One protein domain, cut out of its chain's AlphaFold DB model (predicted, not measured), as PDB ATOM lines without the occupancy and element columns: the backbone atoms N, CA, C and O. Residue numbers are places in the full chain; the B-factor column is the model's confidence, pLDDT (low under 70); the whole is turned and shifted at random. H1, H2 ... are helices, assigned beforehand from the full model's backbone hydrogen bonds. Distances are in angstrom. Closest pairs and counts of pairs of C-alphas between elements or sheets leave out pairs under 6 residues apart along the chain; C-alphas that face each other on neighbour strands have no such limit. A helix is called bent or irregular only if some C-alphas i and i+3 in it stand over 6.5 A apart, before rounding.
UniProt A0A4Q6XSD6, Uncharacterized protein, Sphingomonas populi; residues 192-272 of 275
ATOM      1  N   GLU A 192      41.533   6.470  -9.767       68.06
ATOM      2  CA  GLU A 192      41.166   5.948 -11.092       68.06
ATOM      3  C   GLU A 192      39.653   5.702 -11.273       68.06
ATOM      4  O   GLU A 192      39.176   5.559 -12.395       68.06
ATOM      5  N   VAL A 193      38.879   5.691 -10.183       73.94
ATOM      6  CA  VAL A 193      37.459   5.303 -10.175       73.94
ATOM      7  C   VAL A 193      36.510   6.491 -10.027       73.94
ATOM      8  O   VAL A 193      35.307   6.350 -10.247       73.94
ATOM      9  N   TYR A 194      37.018   7.687  -9.714       70.06
ATOM     10  CA  TYR A 194      36.168   8.870  -9.546       70.06
ATOM     11  C   TYR A 194      35.404   9.230 -10.824       70.06
ATOM     12  O   TYR A 194      34.200   9.484 -10.768       70.06
ATOM     13  N   LEU A 195      36.078   9.202 -11.979       72.50
ATOM     14  CA  LEU A 195      35.459   9.532 -13.263       72.50
ATOM     15  C   LEU A 195      34.447   8.459 -13.723       72.50
ATOM     16  O   LEU A 195      33.314   8.840 -14.030       72.50
ATOM     17  N   PRO A 196      34.769   7.146 -13.704       75.75
ATOM     18  CA  PRO A 196      33.787   6.089 -13.965       75.75
ATOM     19  C   PRO A 196      32.555   6.162 -13.061       75.75
ATOM     20  O   PRO A 196      31.431   6.084 -13.552       75.75
ATOM     21  N   ARG A 197      32.736   6.388 -11.749       76.75
ATOM     22  CA  ARG A 197      31.607   6.554 -10.817       76.75
ATOM     23  C   ARG A 197      30.746   7.747 -11.197       76.75
ATOM     24  O   ARG A 197      29.531   7.606 -11.258       76.75
ATOM     25  N   GLY A 198      31.354   8.894 -11.496       72.38
ATOM     26  CA  GLY A 198      30.624  10.079 -11.948       72.38
ATOM     27  C   GLY A 198      29.750   9.786 -13.170       72.38
ATOM     28  O   GLY A 198      28.554  10.062 -13.146       72.38
ATOM     29  N   LYS A 199      30.315   9.135 -14.194       77.69
ATOM     30  CA  LYS A 199      29.588   8.758 -15.415       77.69
ATOM     31  C   LYS A 199      28.450   7.773 -15.157       77.69
ATOM     32  O   LYS A 199      27.355   7.968 -15.676       77.69
ATOM     33  N   MET A 200      28.686   6.758 -14.327       81.94
ATOM     34  CA  MET A 200      27.653   5.803 -13.918       81.94
ATOM     35  C   MET A 200      26.487   6.500 -13.216       81.94
ATOM     36  O   MET A 200      25.334   6.249 -13.548       81.94
ATOM     37  N   ILE A 201      26.768   7.421 -12.291       79.38
ATOM     38  CA  ILE A 201      25.728   8.181 -11.588       79.38
ATOM     39  C   ILE A 201      24.963   9.100 -12.551       79.38
ATOM     40  O   ILE A 201      23.735   9.149 -12.497       79.38
ATOM     41  N   THR A 202      25.654   9.791 -13.461       77.94
ATOM     42  CA  THR A 202      25.009  10.634 -14.482       77.94
ATOM     43  C   THR A 202      24.104   9.819 -15.405       77.94
ATOM     44  O   THR A 202      22.992  10.252 -15.693       77.94
ATOM     45  N   TYR A 203      24.539   8.629 -15.823       82.75
ATOM     46  CA  TYR A 203      23.728   7.725 -16.633       82.75
ATOM     47  C   TYR A 203      22.510   7.189 -15.867       82.75
ATOM     48  O   TYR A 203      21.413   7.163 -16.405       82.75
ATOM     49  N   LEU A 204      22.638   6.845 -14.580       83.38
ATOM     50  CA  LEU A 204      21.471   6.440 -13.784       83.38
ATOM     51  C   LEU A 204      20.423   7.547 -13.691       83.38
ATOM     52  O   LEU A 204      19.232   7.265 -13.766       83.38
ATOM     53  N   ASN A 205      20.862   8.800 -13.572       79.06
ATOM     54  CA  ASN A 205      19.961   9.947 -13.512       79.06
ATOM     55  C   ASN A 205      19.231  10.203 -14.842       79.06
ATOM     56  O   ASN A 205      18.156  10.791 -14.824       79.06
ATOM     57  N   SER A 206      19.764   9.757 -15.987       80.94
ATOM     58  CA  SER A 206      19.027   9.833 -17.257       80.94
ATOM     59  C   SER A 206      17.947   8.749 -17.383       80.94
ATOM     60  O   SER A 206      17.039   8.883 -18.205       80.94
ATOM     61  N   LEU A 207      18.007   7.708 -16.545       84.56
ATOM     62  CA  LEU A 207      17.088   6.568 -16.547       84.56
ATOM     63  C   LEU A 207      15.981   6.648 -15.482       84.56
ATOM     64  O   LEU A 207      15.147   5.749 -15.425       84.56
ATOM     65  N   THR A 208      15.914   7.700 -14.657       84.38
ATOM     66  CA  THR A 208      14.907   7.844 -13.576       84.38
ATOM     67  C   THR A 208      13.484   8.161 -14.069       84.38
ATOM     68  O   THR A 208      12.658   8.663 -13.312       84.38
ATOM     69  N   ASN A 209      13.179   7.877 -15.334       84.25
ATOM     70  CA  ASN A 209      11.858   8.012 -15.945       84.25
ATOM     71  C   ASN A 209      11.272   6.626 -16.279       84.25
ATOM     72  O   ASN A 209      11.962   5.608 -16.205       84.25
ATOM     73  N   ASP A 210       9.997   6.575 -16.669       81.56
ATOM     74  CA  ASP A 210       9.322   5.302 -16.968       81.56
ATOM     75  C   ASP A 210       9.959   4.541 -18.141       81.56
ATOM     76  O   ASP A 210       9.991   3.311 -18.132       81.56
ATOM     77  N   ALA A 211      10.532   5.256 -19.117       87.56
ATOM     78  CA  ALA A 211      11.234   4.651 -20.249       87.56
ATOM     79  C   ALA A 211      12.553   3.971 -19.832       87.56
ATOM     80  O   ALA A 211      12.943   2.975 -20.437       87.56
ATOM     81  N   GLY A 212      13.217   4.472 -18.787       85.25
ATOM     82  CA  GLY A 212      14.443   3.903 -18.221       85.25
ATOM     83  C   GLY A 212      14.207   2.787 -17.198       85.25
ATOM     84  O   GLY A 212      15.140   2.042 -16.879       85.25
ATOM     85  N   LYS A 213      12.966   2.602 -16.720       85.81
ATOM     86  CA  LYS A 213      12.604   1.560 -15.743       85.81
ATOM     87  C   LYS A 213      13.044   0.145 -16.154       85.81
ATOM     88  O   LYS A 213      13.603  -0.542 -15.299       85.81
ATOM     89  N   PRO A 214      12.853  -0.320 -17.408       88.62
ATOM     90  CA  PRO A 214      13.278  -1.662 -17.811       88.62
ATOM     91  C   PRO A 214      14.794  -1.859 -17.699       88.62
ATOM     92  O   PRO A 214      15.248  -2.904 -17.237       88.62
ATOM     93  N   THR A 215      15.577  -0.836 -18.055       88.25
ATOM     94  CA  THR A 215      17.042  -0.852 -17.948       88.25
ATOM     95  C   THR A 215      17.485  -0.904 -16.487       88.25
ATOM     96  O   THR A 215      18.312  -1.737 -16.122       88.25
ATOM     97  N   LEU A 216      16.889  -0.084 -15.616       86.94
ATOM     98  CA  LEU A 216      17.187  -0.102 -14.180       86.94
ATOM     99  C   LEU A 216      16.807  -1.440 -13.528       86.94
ATOM    100  O   LEU A 216      17.595  -2.000 -12.765       86.94
ATOM    101  N   ALA A 217      15.635  -1.984 -13.871       86.75
ATOM    102  CA  ALA A 217      15.162  -3.281 -13.393       86.75
ATOM    103  C   ALA A 217      16.087  -4.429 -13.822       86.75
ATOM    104  O   ALA A 217      16.367  -5.327 -13.027       86.75
ATOM    105  N   LYS A 218      16.613  -4.372 -15.054       87.50
ATOM    106  CA  LYS A 218      17.628  -5.307 -15.546       87.50
ATOM    107  C   LYS A 218      18.898  -5.227 -14.699       87.50
ATOM    108  O   LYS A 218      19.372  -6.269 -14.258       87.50
ATOM    109  N   ILE A 219      19.421  -4.028 -14.425       86.00
ATOM    110  CA  ILE A 219      20.669  -3.835 -13.663       86.00
ATOM    111  C   ILE A 219      20.563  -4.399 -12.233       86.00
ATOM    112  O   ILE A 219      21.461  -5.116 -11.790       86.00
ATOM    113  N   VAL A 220      19.475  -4.113 -11.507       82.31
ATOM    114  CA  VAL A 220      19.316  -4.579 -10.112       82.31
ATOM    115  C   VAL A 220      18.851  -6.027  -9.981       82.31
ATOM    116  O   VAL A 220      18.907  -6.580  -8.881       82.31
ATOM    117  N   GLY A 221      18.348  -6.623 -11.062       80.88
ATOM    118  CA  GLY A 221      17.722  -7.937 -11.037       80.88
ATOM    119  C   GLY A 221      18.692  -9.081 -10.697       80.88
ATOM    120  O   GLY A 221      19.914  -8.924 -10.783       80.88
ATOM    121  N   PRO A 222      18.158 -10.267 -10.352       66.50
ATOM    122  CA  PRO A 222      18.927 -11.432  -9.896       66.50
ATOM    123  C   PRO A 222      19.947 -11.977 -10.909       66.50
ATOM    124  O   PRO A 222      20.874 -12.671 -10.510       66.50
ATOM    125  N   GLY A 223      19.811 -11.653 -12.198       71.44
ATOM    126  CA  GLY A 223      20.780 -12.021 -13.238       71.44
ATOM    127  C   GLY A 223      21.985 -11.081 -13.375       71.44
ATOM    128  O   GLY A 223      22.868 -11.373 -14.172       71.44
ATOM    129  N   ASN A 224      22.014  -9.965 -12.637       81.50
ATOM    130  CA  ASN A 224      23.074  -8.955 -12.685       81.50
ATOM    131  C   ASN A 224      23.599  -8.657 -11.276       81.50
ATOM    132  O   ASN A 224      24.343  -9.458 -10.716       81.50
ATOM    133  N   LEU A 225      23.221  -7.521 -10.681       80.38
ATOM    134  CA  LEU A 225      23.701  -7.147  -9.351       80.38
ATOM    135  C   LEU A 225      22.942  -7.858  -8.218       80.38
ATOM    136  O   LEU A 225      23.431  -7.878  -7.091       80.38
ATOM    137  N   GLY A 226      21.760  -8.426  -8.497       77.19
ATOM    138  CA  GLY A 226      20.966  -9.181  -7.523       77.19
ATOM    139  C   GLY A 226      20.559  -8.383  -6.284       77.19
ATOM    140  O   GLY A 226      20.496  -8.935  -5.189       77.19
ATOM    141  N   LEU A 227      20.310  -7.082  -6.444       74.06
ATOM    142  CA  LEU A 227      20.058  -6.142  -5.344       74.06
ATOM    143  C   LEU A 227      18.589  -6.074  -4.944       74.06
ATOM    144  O   LEU A 227      18.279  -5.734  -3.805       74.06
ATOM    145  N   VAL A 228      17.685  -6.364  -5.881       72.56
ATOM    146  CA  VAL A 228      16.241  -6.262  -5.661       72.56
ATOM    147  C   VAL A 228      15.570  -7.562  -6.119       72.56
ATOM    148  O   VAL A 228      15.625  -7.874  -7.309       72.56
ATOM    149  N   PRO A 229      14.925  -8.321  -5.208       68.25
ATOM    150  CA  PRO A 229      14.244  -9.574  -5.546       68.25
ATOM    151  C   PRO A 229      13.050  -9.392  -6.494       68.25
ATOM    152  O   PRO A 229      12.818 -10.241  -7.348       68.25
ATOM    153  N   ASP A 230      12.327  -8.274  -6.364       77.25
ATOM    154  CA  ASP A 230      11.218  -7.887  -7.244       77.25
ATOM    155  C   ASP A 230      11.402  -6.443  -7.756       77.25
ATOM    156  O   ASP A 230      10.930  -5.481  -7.137       77.25
ATOM    157  N   PRO A 231      12.122  -6.255  -8.876       78.19
ATOM    158  CA  PRO A 231      12.338  -4.936  -9.463       78.19
ATOM    159  C   PRO A 231      11.065  -4.313 -10.058       78.19
ATOM    160  O   PRO A 231      11.008  -3.098 -10.247       78.19
ATOM    161  N   ALA A 232      10.044  -5.116 -10.381       78.56
ATOM    162  CA  ALA A 232       8.833  -4.635 -11.043       78.56
ATOM    163  C   ALA A 232       7.967  -3.790 -10.096       78.56
ATOM    164  O   ALA A 232       7.389  -2.781 -10.525       78.56
ATOM    165  N   ALA A 233       7.962  -4.149  -8.808       76.50
ATOM    166  CA  ALA A 233       7.266  -3.448  -7.731       76.50
ATOM    167  C   ALA A 233       7.884  -2.089  -7.339       76.50
ATOM    168  O   ALA A 233       7.325  -1.386  -6.498       76.50
ATOM    169  N   LYS A 234       9.027  -1.703  -7.922       75.00
ATOM    170  CA  LYS A 234       9.763  -0.478  -7.575       75.00
ATOM    171  C   LYS A 234       9.600   0.635  -8.609       75.00
ATOM    172  O   LYS A 234       9.413   0.389  -9.804       75.00
ATOM    173  N   THR A 235       9.656   1.880  -8.146       84.19
ATOM    174  CA  THR A 235       9.702   3.066  -9.013       84.19
ATOM    175  C   THR A 235      11.078   3.197  -9.683       84.19
ATOM    176  O   THR A 235      12.068   2.682  -9.156       84.19
ATOM    177  N   PRO A 236      11.192   3.903 -10.826       76.31
ATOM    178  CA  PRO A 236      12.490   4.163 -11.459       76.31
ATOM    179  C   PRO A 236      13.479   4.846 -10.503       76.31
ATOM    180  O   PRO A 236      14.660   4.512 -10.479       76.31
ATOM    181  N   GLN A 237      12.985   5.759  -9.663       77.69
ATOM    182  CA  GLN A 237      13.807   6.461  -8.682       77.69
ATOM    183  C   GLN A 237      14.362   5.511  -7.613       77.69
ATOM    184  O   GLN A 237      15.567   5.511  -7.376       77.69
ATOM    185  N   GLU A 238      13.522   4.649  -7.029       69.56
ATOM    186  CA  GLU A 238      13.967   3.653  -6.042       69.56
ATOM    187  C   GLU A 238      14.990   2.674  -6.633       69.56
ATOM    188  O   GLU A 238      15.967   2.325  -5.973       69.56
ATOM    189  N   LEU A 239      14.791   2.243  -7.884       76.00
ATOM    190  CA  LEU A 239      15.741   1.367  -8.570       76.00
ATOM    191  C   LEU A 239      17.092   2.068  -8.777       76.00
ATOM    192  O   LEU A 239      18.137   1.477  -8.511       76.00
ATOM    193  N   ALA A 240      17.081   3.334  -9.205       76.12
ATOM    194  CA  ALA A 240      18.298   4.121  -9.367       76.12
ATOM    195  C   ALA A 240      19.023   4.332  -8.028       76.12
ATOM    196  O   ALA A 240      20.241   4.168  -7.973       76.12
ATOM    197  N   ASP A 241      18.300   4.643  -6.951       73.88
ATOM    198  CA  ASP A 241      18.871   4.881  -5.621       73.88
ATOM    199  C   ASP A 241      19.617   3.642  -5.087       73.88
ATOM    200  O   ASP A 241      20.750   3.764  -4.614       73.88
ATOM    201  N   VAL A 242      19.050   2.440  -5.263       69.44
ATOM    202  CA  VAL A 242      19.699   1.169  -4.887       69.44
ATOM    203  C   VAL A 242      21.000   0.945  -5.668       69.44
ATOM    204  O   VAL A 242      22.016   0.548  -5.091       69.44
ATOM    205  N   ILE A 243      21.019   1.248  -6.971       80.25
ATOM    206  CA  ILE A 243      22.242   1.125  -7.781       80.25
ATOM    207  C   ILE A 243      23.282   2.168  -7.348       80.25
ATOM    208  O   ILE A 243      24.464   1.839  -7.242       80.25
ATOM    209  N   ARG A 244      22.876   3.411  -7.040       77.12
ATOM    210  CA  ARG A 244      23.800   4.445  -6.534       77.12
ATOM    211  C   ARG A 244      24.438   4.025  -5.213       77.12
ATOM    212  O   ARG A 244      25.644   4.218  -5.040       77.12
ATOM    213  N   GLN A 245      23.663   3.427  -4.309       71.50
ATOM    214  CA  GLN A 245      24.185   2.879  -3.058       71.50
ATOM    215  C   GLN A 245      25.203   1.768  -3.343       71.50
ATOM    216  O   GLN A 245      26.318   1.807  -2.824       71.50
ATOM    217  N   TYR A 246      24.891   0.838  -4.250       73.56
ATOM    218  CA  TYR A 246      25.812  -0.234  -4.627       73.56
ATOM    219  C   TYR A 246      27.114   0.277  -5.258       73.56
ATOM    220  O   TYR A 246      28.193  -0.128  -4.828       73.56
ATOM    221  N   ILE A 247      27.046   1.207  -6.218       77.94
ATOM    222  CA  ILE A 247      28.234   1.863  -6.798       77.94
ATOM    223  C   ILE A 247      29.054   2.520  -5.689       77.94
ATOM    224  O   ILE A 247      30.283   2.443  -5.676       77.94
ATOM    225  N   THR A 248      28.377   3.152  -4.731       68.50
ATOM    226  CA  THR A 248      29.051   3.881  -3.664       68.50
ATOM    227  C   THR A 248      29.835   2.966  -2.734       68.50
ATOM    228  O   THR A 248      30.950   3.320  -2.342       68.50
ATOM    229  N   VAL A 249      29.277   1.787  -2.452       62.56
ATOM    230  CA  VAL A 249      29.796   0.814  -1.488       62.56
ATOM    231  C   VAL A 249      30.755  -0.201  -2.131       62.56
ATOM    232  O   VAL A 249      31.707  -0.627  -1.483       62.56
ATOM    233  N   LYS A 250      30.534  -0.622  -3.383       73.75
ATOM    234  CA  LYS A 250      31.236  -1.770  -3.998       73.75
ATOM    235  C   LYS A 250      32.172  -1.423  -5.158       73.75
ATOM    236  O   LYS A 250      32.996  -2.262  -5.507       73.75
ATOM    237  N   VAL A 251      32.092  -0.219  -5.734       80.31
ATOM    238  CA  VAL A 251      32.960   0.203  -6.851       80.31
ATOM    239  C   VAL A 251      34.107   1.065  -6.326       80.31
ATOM    240  O   VAL A 251      33.933   2.252  -6.026       80.31
ATOM    241  N   CYS A 252      35.285   0.456  -6.191       77.00
ATOM    242  CA  CYS A 252      36.416   1.036  -5.457       77.00
ATOM    243  C   CYS A 252      37.754   0.986  -6.195       77.00
ATOM    244  O   CYS A 252      38.679   1.714  -5.845       77.00
ATOM    245  N   ASP A 253      37.865   0.160  -7.224       78.88
ATOM    246  CA  ASP A 253      38.999   0.103  -8.148       78.88
ATOM    247  C   ASP A 253      38.487  -0.034  -9.590       78.88
ATOM    248  O   ASP A 253      37.286  -0.196  -9.838       78.88
ATOM    249  N   LEU A 254      39.386   0.073 -10.568       78.94
ATOM    250  CA  LEU A 254      38.978  -0.013 -11.969       78.94
ATOM    251  C   LEU A 254      38.395  -1.396 -12.325       78.94
ATOM    252  O   LEU A 254      37.561  -1.496 -13.222       78.94
ATOM    253  N   ALA A 255      38.789  -2.458 -11.616       81.94
ATOM    254  CA  ALA A 255      38.282  -3.814 -11.827       81.94
ATOM    255  C   ALA A 255      36.804  -3.944 -11.423       81.94
ATOM    256  O   ALA A 255      35.985  -4.402 -12.221       81.94
ATOM    257  N   SER A 256      36.443  -3.469 -10.231       80.69
ATOM    258  CA  SER A 256      35.055  -3.406  -9.760       80.69
ATOM    259  C   SER A 256      34.205  -2.461 -10.614       80.69
ATOM    260  O   SER A 256      33.061  -2.785 -10.929       80.69
ATOM    261  N   ALA A 257      34.767  -1.342 -11.085       83.06
ATOM    262  CA  ALA A 257      34.082  -0.462 -12.032       83.06
ATOM    263  C   ALA A 257      33.795  -1.167 -13.368       83.06
ATOM    264  O   ALA A 257      32.674  -1.100 -13.868       83.06
ATOM    265  N   LYS A 258      34.777  -1.891 -13.923       84.94
ATOM    266  CA  LYS A 258      34.618  -2.684 -15.153       84.94
ATOM    267  C   LYS A 258      33.565  -3.781 -14.987       84.94
ATOM    268  O   LYS A 258      32.723  -3.948 -15.865       84.94
ATOM    269  N   GLN A 259      33.569  -4.478 -13.852       82.12
ATOM    270  CA  GLN A 259      32.595  -5.526 -13.547       82.12
ATOM    271  C   GLN A 259      31.164  -4.979 -13.471       82.12
ATOM    272  O   GLN A 259      30.254  -5.573 -14.043       82.12
ATOM    273  N   VAL A 260      30.959  -3.839 -12.807       83.12
ATOM    274  CA  VAL A 260      29.630  -3.216 -12.712       83.12
ATOM    275  C   VAL A 260      29.188  -2.650 -14.056       83.12
ATOM    276  O   VAL A 260      28.060  -2.909 -14.467       83.12
ATOM    277  N   ALA A 261      30.068  -1.957 -14.783       84.69
ATOM    278  CA  ALA A 261      29.760  -1.434 -16.113       84.69
ATOM    279  C   ALA A 261      29.336  -2.543 -17.089       84.69
ATOM    280  O   ALA A 261      28.431  -2.331 -17.889       84.69
ATOM    281  N   ALA A 262      29.939  -3.735 -16.999       83.44
ATOM    282  CA  ALA A 262      29.605  -4.879 -17.849       83.44
ATOM    283  C   ALA A 262      28.174  -5.409 -17.648       83.44
ATOM    284  O   ALA A 262      27.656  -6.103 -18.517       83.44
ATOM    285  N   THR A 263      27.528  -5.079 -16.525       79.69
ATOM    286  CA  THR A 263      26.113  -5.420 -16.290       79.69
ATOM    287  C   THR A 263      25.144  -4.439 -16.963       79.69
ATOM    288  O   THR A 263      23.929  -4.633 -16.901       79.69
ATOM    289  N   TRP A 264      25.659  -3.360 -17.568       83.00
ATOM    290  CA  TRP A 264      24.882  -2.287 -18.193       83.00
ATOM    291  C   TRP A 264      24.996  -2.401 -19.716       83.00
ATOM    292  O   TRP A 264      25.936  -2.998 -20.235       83.00
ATOM    293  N   ASP A 265      24.045  -1.821 -20.448       70.88
ATOM    294  CA  ASP A 265      23.962  -1.997 -21.906       70.88
ATOM    295  C   ASP A 265      25.062  -1.250 -22.694       70.88
ATOM    296  O   ASP A 265      25.287  -1.562 -23.862       70.88
ATOM    297  N   ASP A 266      25.782  -0.308 -22.069       68.38
ATOM    298  CA  ASP A 266      26.883   0.444 -22.696       68.38
ATOM    299  C   ASP A 266      28.101   0.614 -21.758       68.38
ATOM    300  O   ASP A 266      28.360   1.699 -21.224       68.38
ATOM    301  N   PRO A 267      28.880  -0.456 -21.524       65.81
ATOM    302  CA  PRO A 267      30.034  -0.415 -20.626       65.81
ATOM    303  C   PRO A 267      31.128   0.558 -21.090       65.81
ATOM    304  O   PRO A 267      31.814   1.160 -20.261       65.81
ATOM    305  N   ASN A 268      31.292   0.744 -22.402       67.06
ATOM    306  CA  ASN A 268      32.379   1.547 -22.966       67.06
ATOM    307  C   ASN A 268      32.140   3.049 -22.769       67.06
ATOM    308  O   ASN A 268      33.071   3.789 -22.438       67.06
ATOM    309  N   HIS A 269      30.891   3.507 -22.883       67.88
ATOM    310  CA  HIS A 269      30.539   4.898 -22.597       67.88
ATOM    311  C   HIS A 269      30.741   5.263 -21.114       67.88
ATOM    312  O   HIS A 269      31.207   6.364 -20.788       67.88
ATOM    313  N   LEU A 270      30.466   4.313 -20.212       67.88
ATOM    314  CA  LEU A 270      30.553   4.478 -18.756       67.88
ATOM    315  C   LEU A 270      31.993   4.494 -18.233       67.88
ATOM    316  O   LEU A 270      32.289   5.193 -17.264       67.88
ATOM    317  N   LEU A 271      32.895   3.756 -18.881       66.50
ATOM    318  CA  LEU A 271      34.300   3.657 -18.483       66.50
ATOM    319  C   LEU A 271      35.187   4.716 -19.165       66.50
ATOM    320  O   LEU A 271      36.197   5.111 -18.593       66.50
ATOM    321  N   GLY A 272      34.793   5.259 -20.326       61.44
ATOM    322  CA  GLY A 272      35.644   6.159 -21.125       61.44
ATOM    323  C   GLY A 272      36.883   5.460 -21.703       61.44
ATOM    324  O   GLY A 272      37.040   4.254 -21.542       61.44
TER     325      GLY A 272
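Overview. This is residues 192 to 272 of the 275 residues of an uncharacterized protein of Sphingomonas populi (UniProt A0A4Q6XSD6). Two long helices, H1 and H3, run side by side and opposite ways, staggered along the long axis, and three shorter helices pack over one side of this pair: H2 on H3 near one end, H4 and H5 together on H1 near the other. The long link of residues 221 to 235 loops round the H2 end before the chain enters H3, and after H3 the chain folds back into H4. The printed part has 81 residues with five named helices, in the order H1, H2, H3, H4, H5, and no named strand; the class is all helix, with 51 residues in the helices. The whole is compact, with a radius of gyration of the C-alphas of 11.6 A, and elongated, spanning 35 by 21 by 18 A.

Arrangement. Begin at H1, residues 192 to 206, the hub, which touches three other helices. Look at Leu 204: its C-alpha is 5.9 A from that of Ala 240, the closest pair where H1 touches H3, residues 236 to 250, at a shallow tilt of 7 degrees, opposite ways. At Val 193, H1 touches H4, residues 254 to 261; the closest C-alphas, of Val 193 and Leu 254, are 5.8 A apart, and the helices run the same way at a shallow tilt of 15 degrees. H1 also touches H5, residues 267 to 271, with the C-alphas of Pro 196 and Leu 271 closest at 5.2 A. H4 and H5 touch, the C-alphas of Ala 261 and Pro 267 being closest at 4.6 A. H2, residues 213 to 220, touches H3, with the C-alphas of Lys 213 and Pro 236 closest at 5.0 A; they run the same way at a shallow tilt of 26 degrees. H2 is apart from H4 and H5. In H2, H3, H4 and H5 every O i to N i+4 pair is within hydrogen-bond range; in H1, 10 of 11 are.

Along the chain. Find C-alpha 192 at (41.166, 5.948, -11.092); from there H1 runs 23.3 A to C-alpha 206 at (19.027, 9.833, -17.257). H1 is irregular: C-alphas 192 and 195 are 7.1 A apart. H3 begins at C-alpha 236, at (12.490, 4.163, -11.459), and is 21.0 A long. H2 measures 10.7 A, H4 10.2 A and H5 6.3 A; H5 ends at C-alpha 271, at (34.300, 3.657, -18.483).

Size, cuts and confidence. Look to the C-alphas of Glu 192 and Ala 233 for the two farthest apart, 35.3 A. The printed part has no cut. The link from H2 to H3 is long, that from H1 to H2 short, and those from H3 to H4 and from H4 to H5 tight. The mean pLDDT of the printed part is 77.5; 14 residues are under 70, among them residues 248 to 249 and 266 to 272.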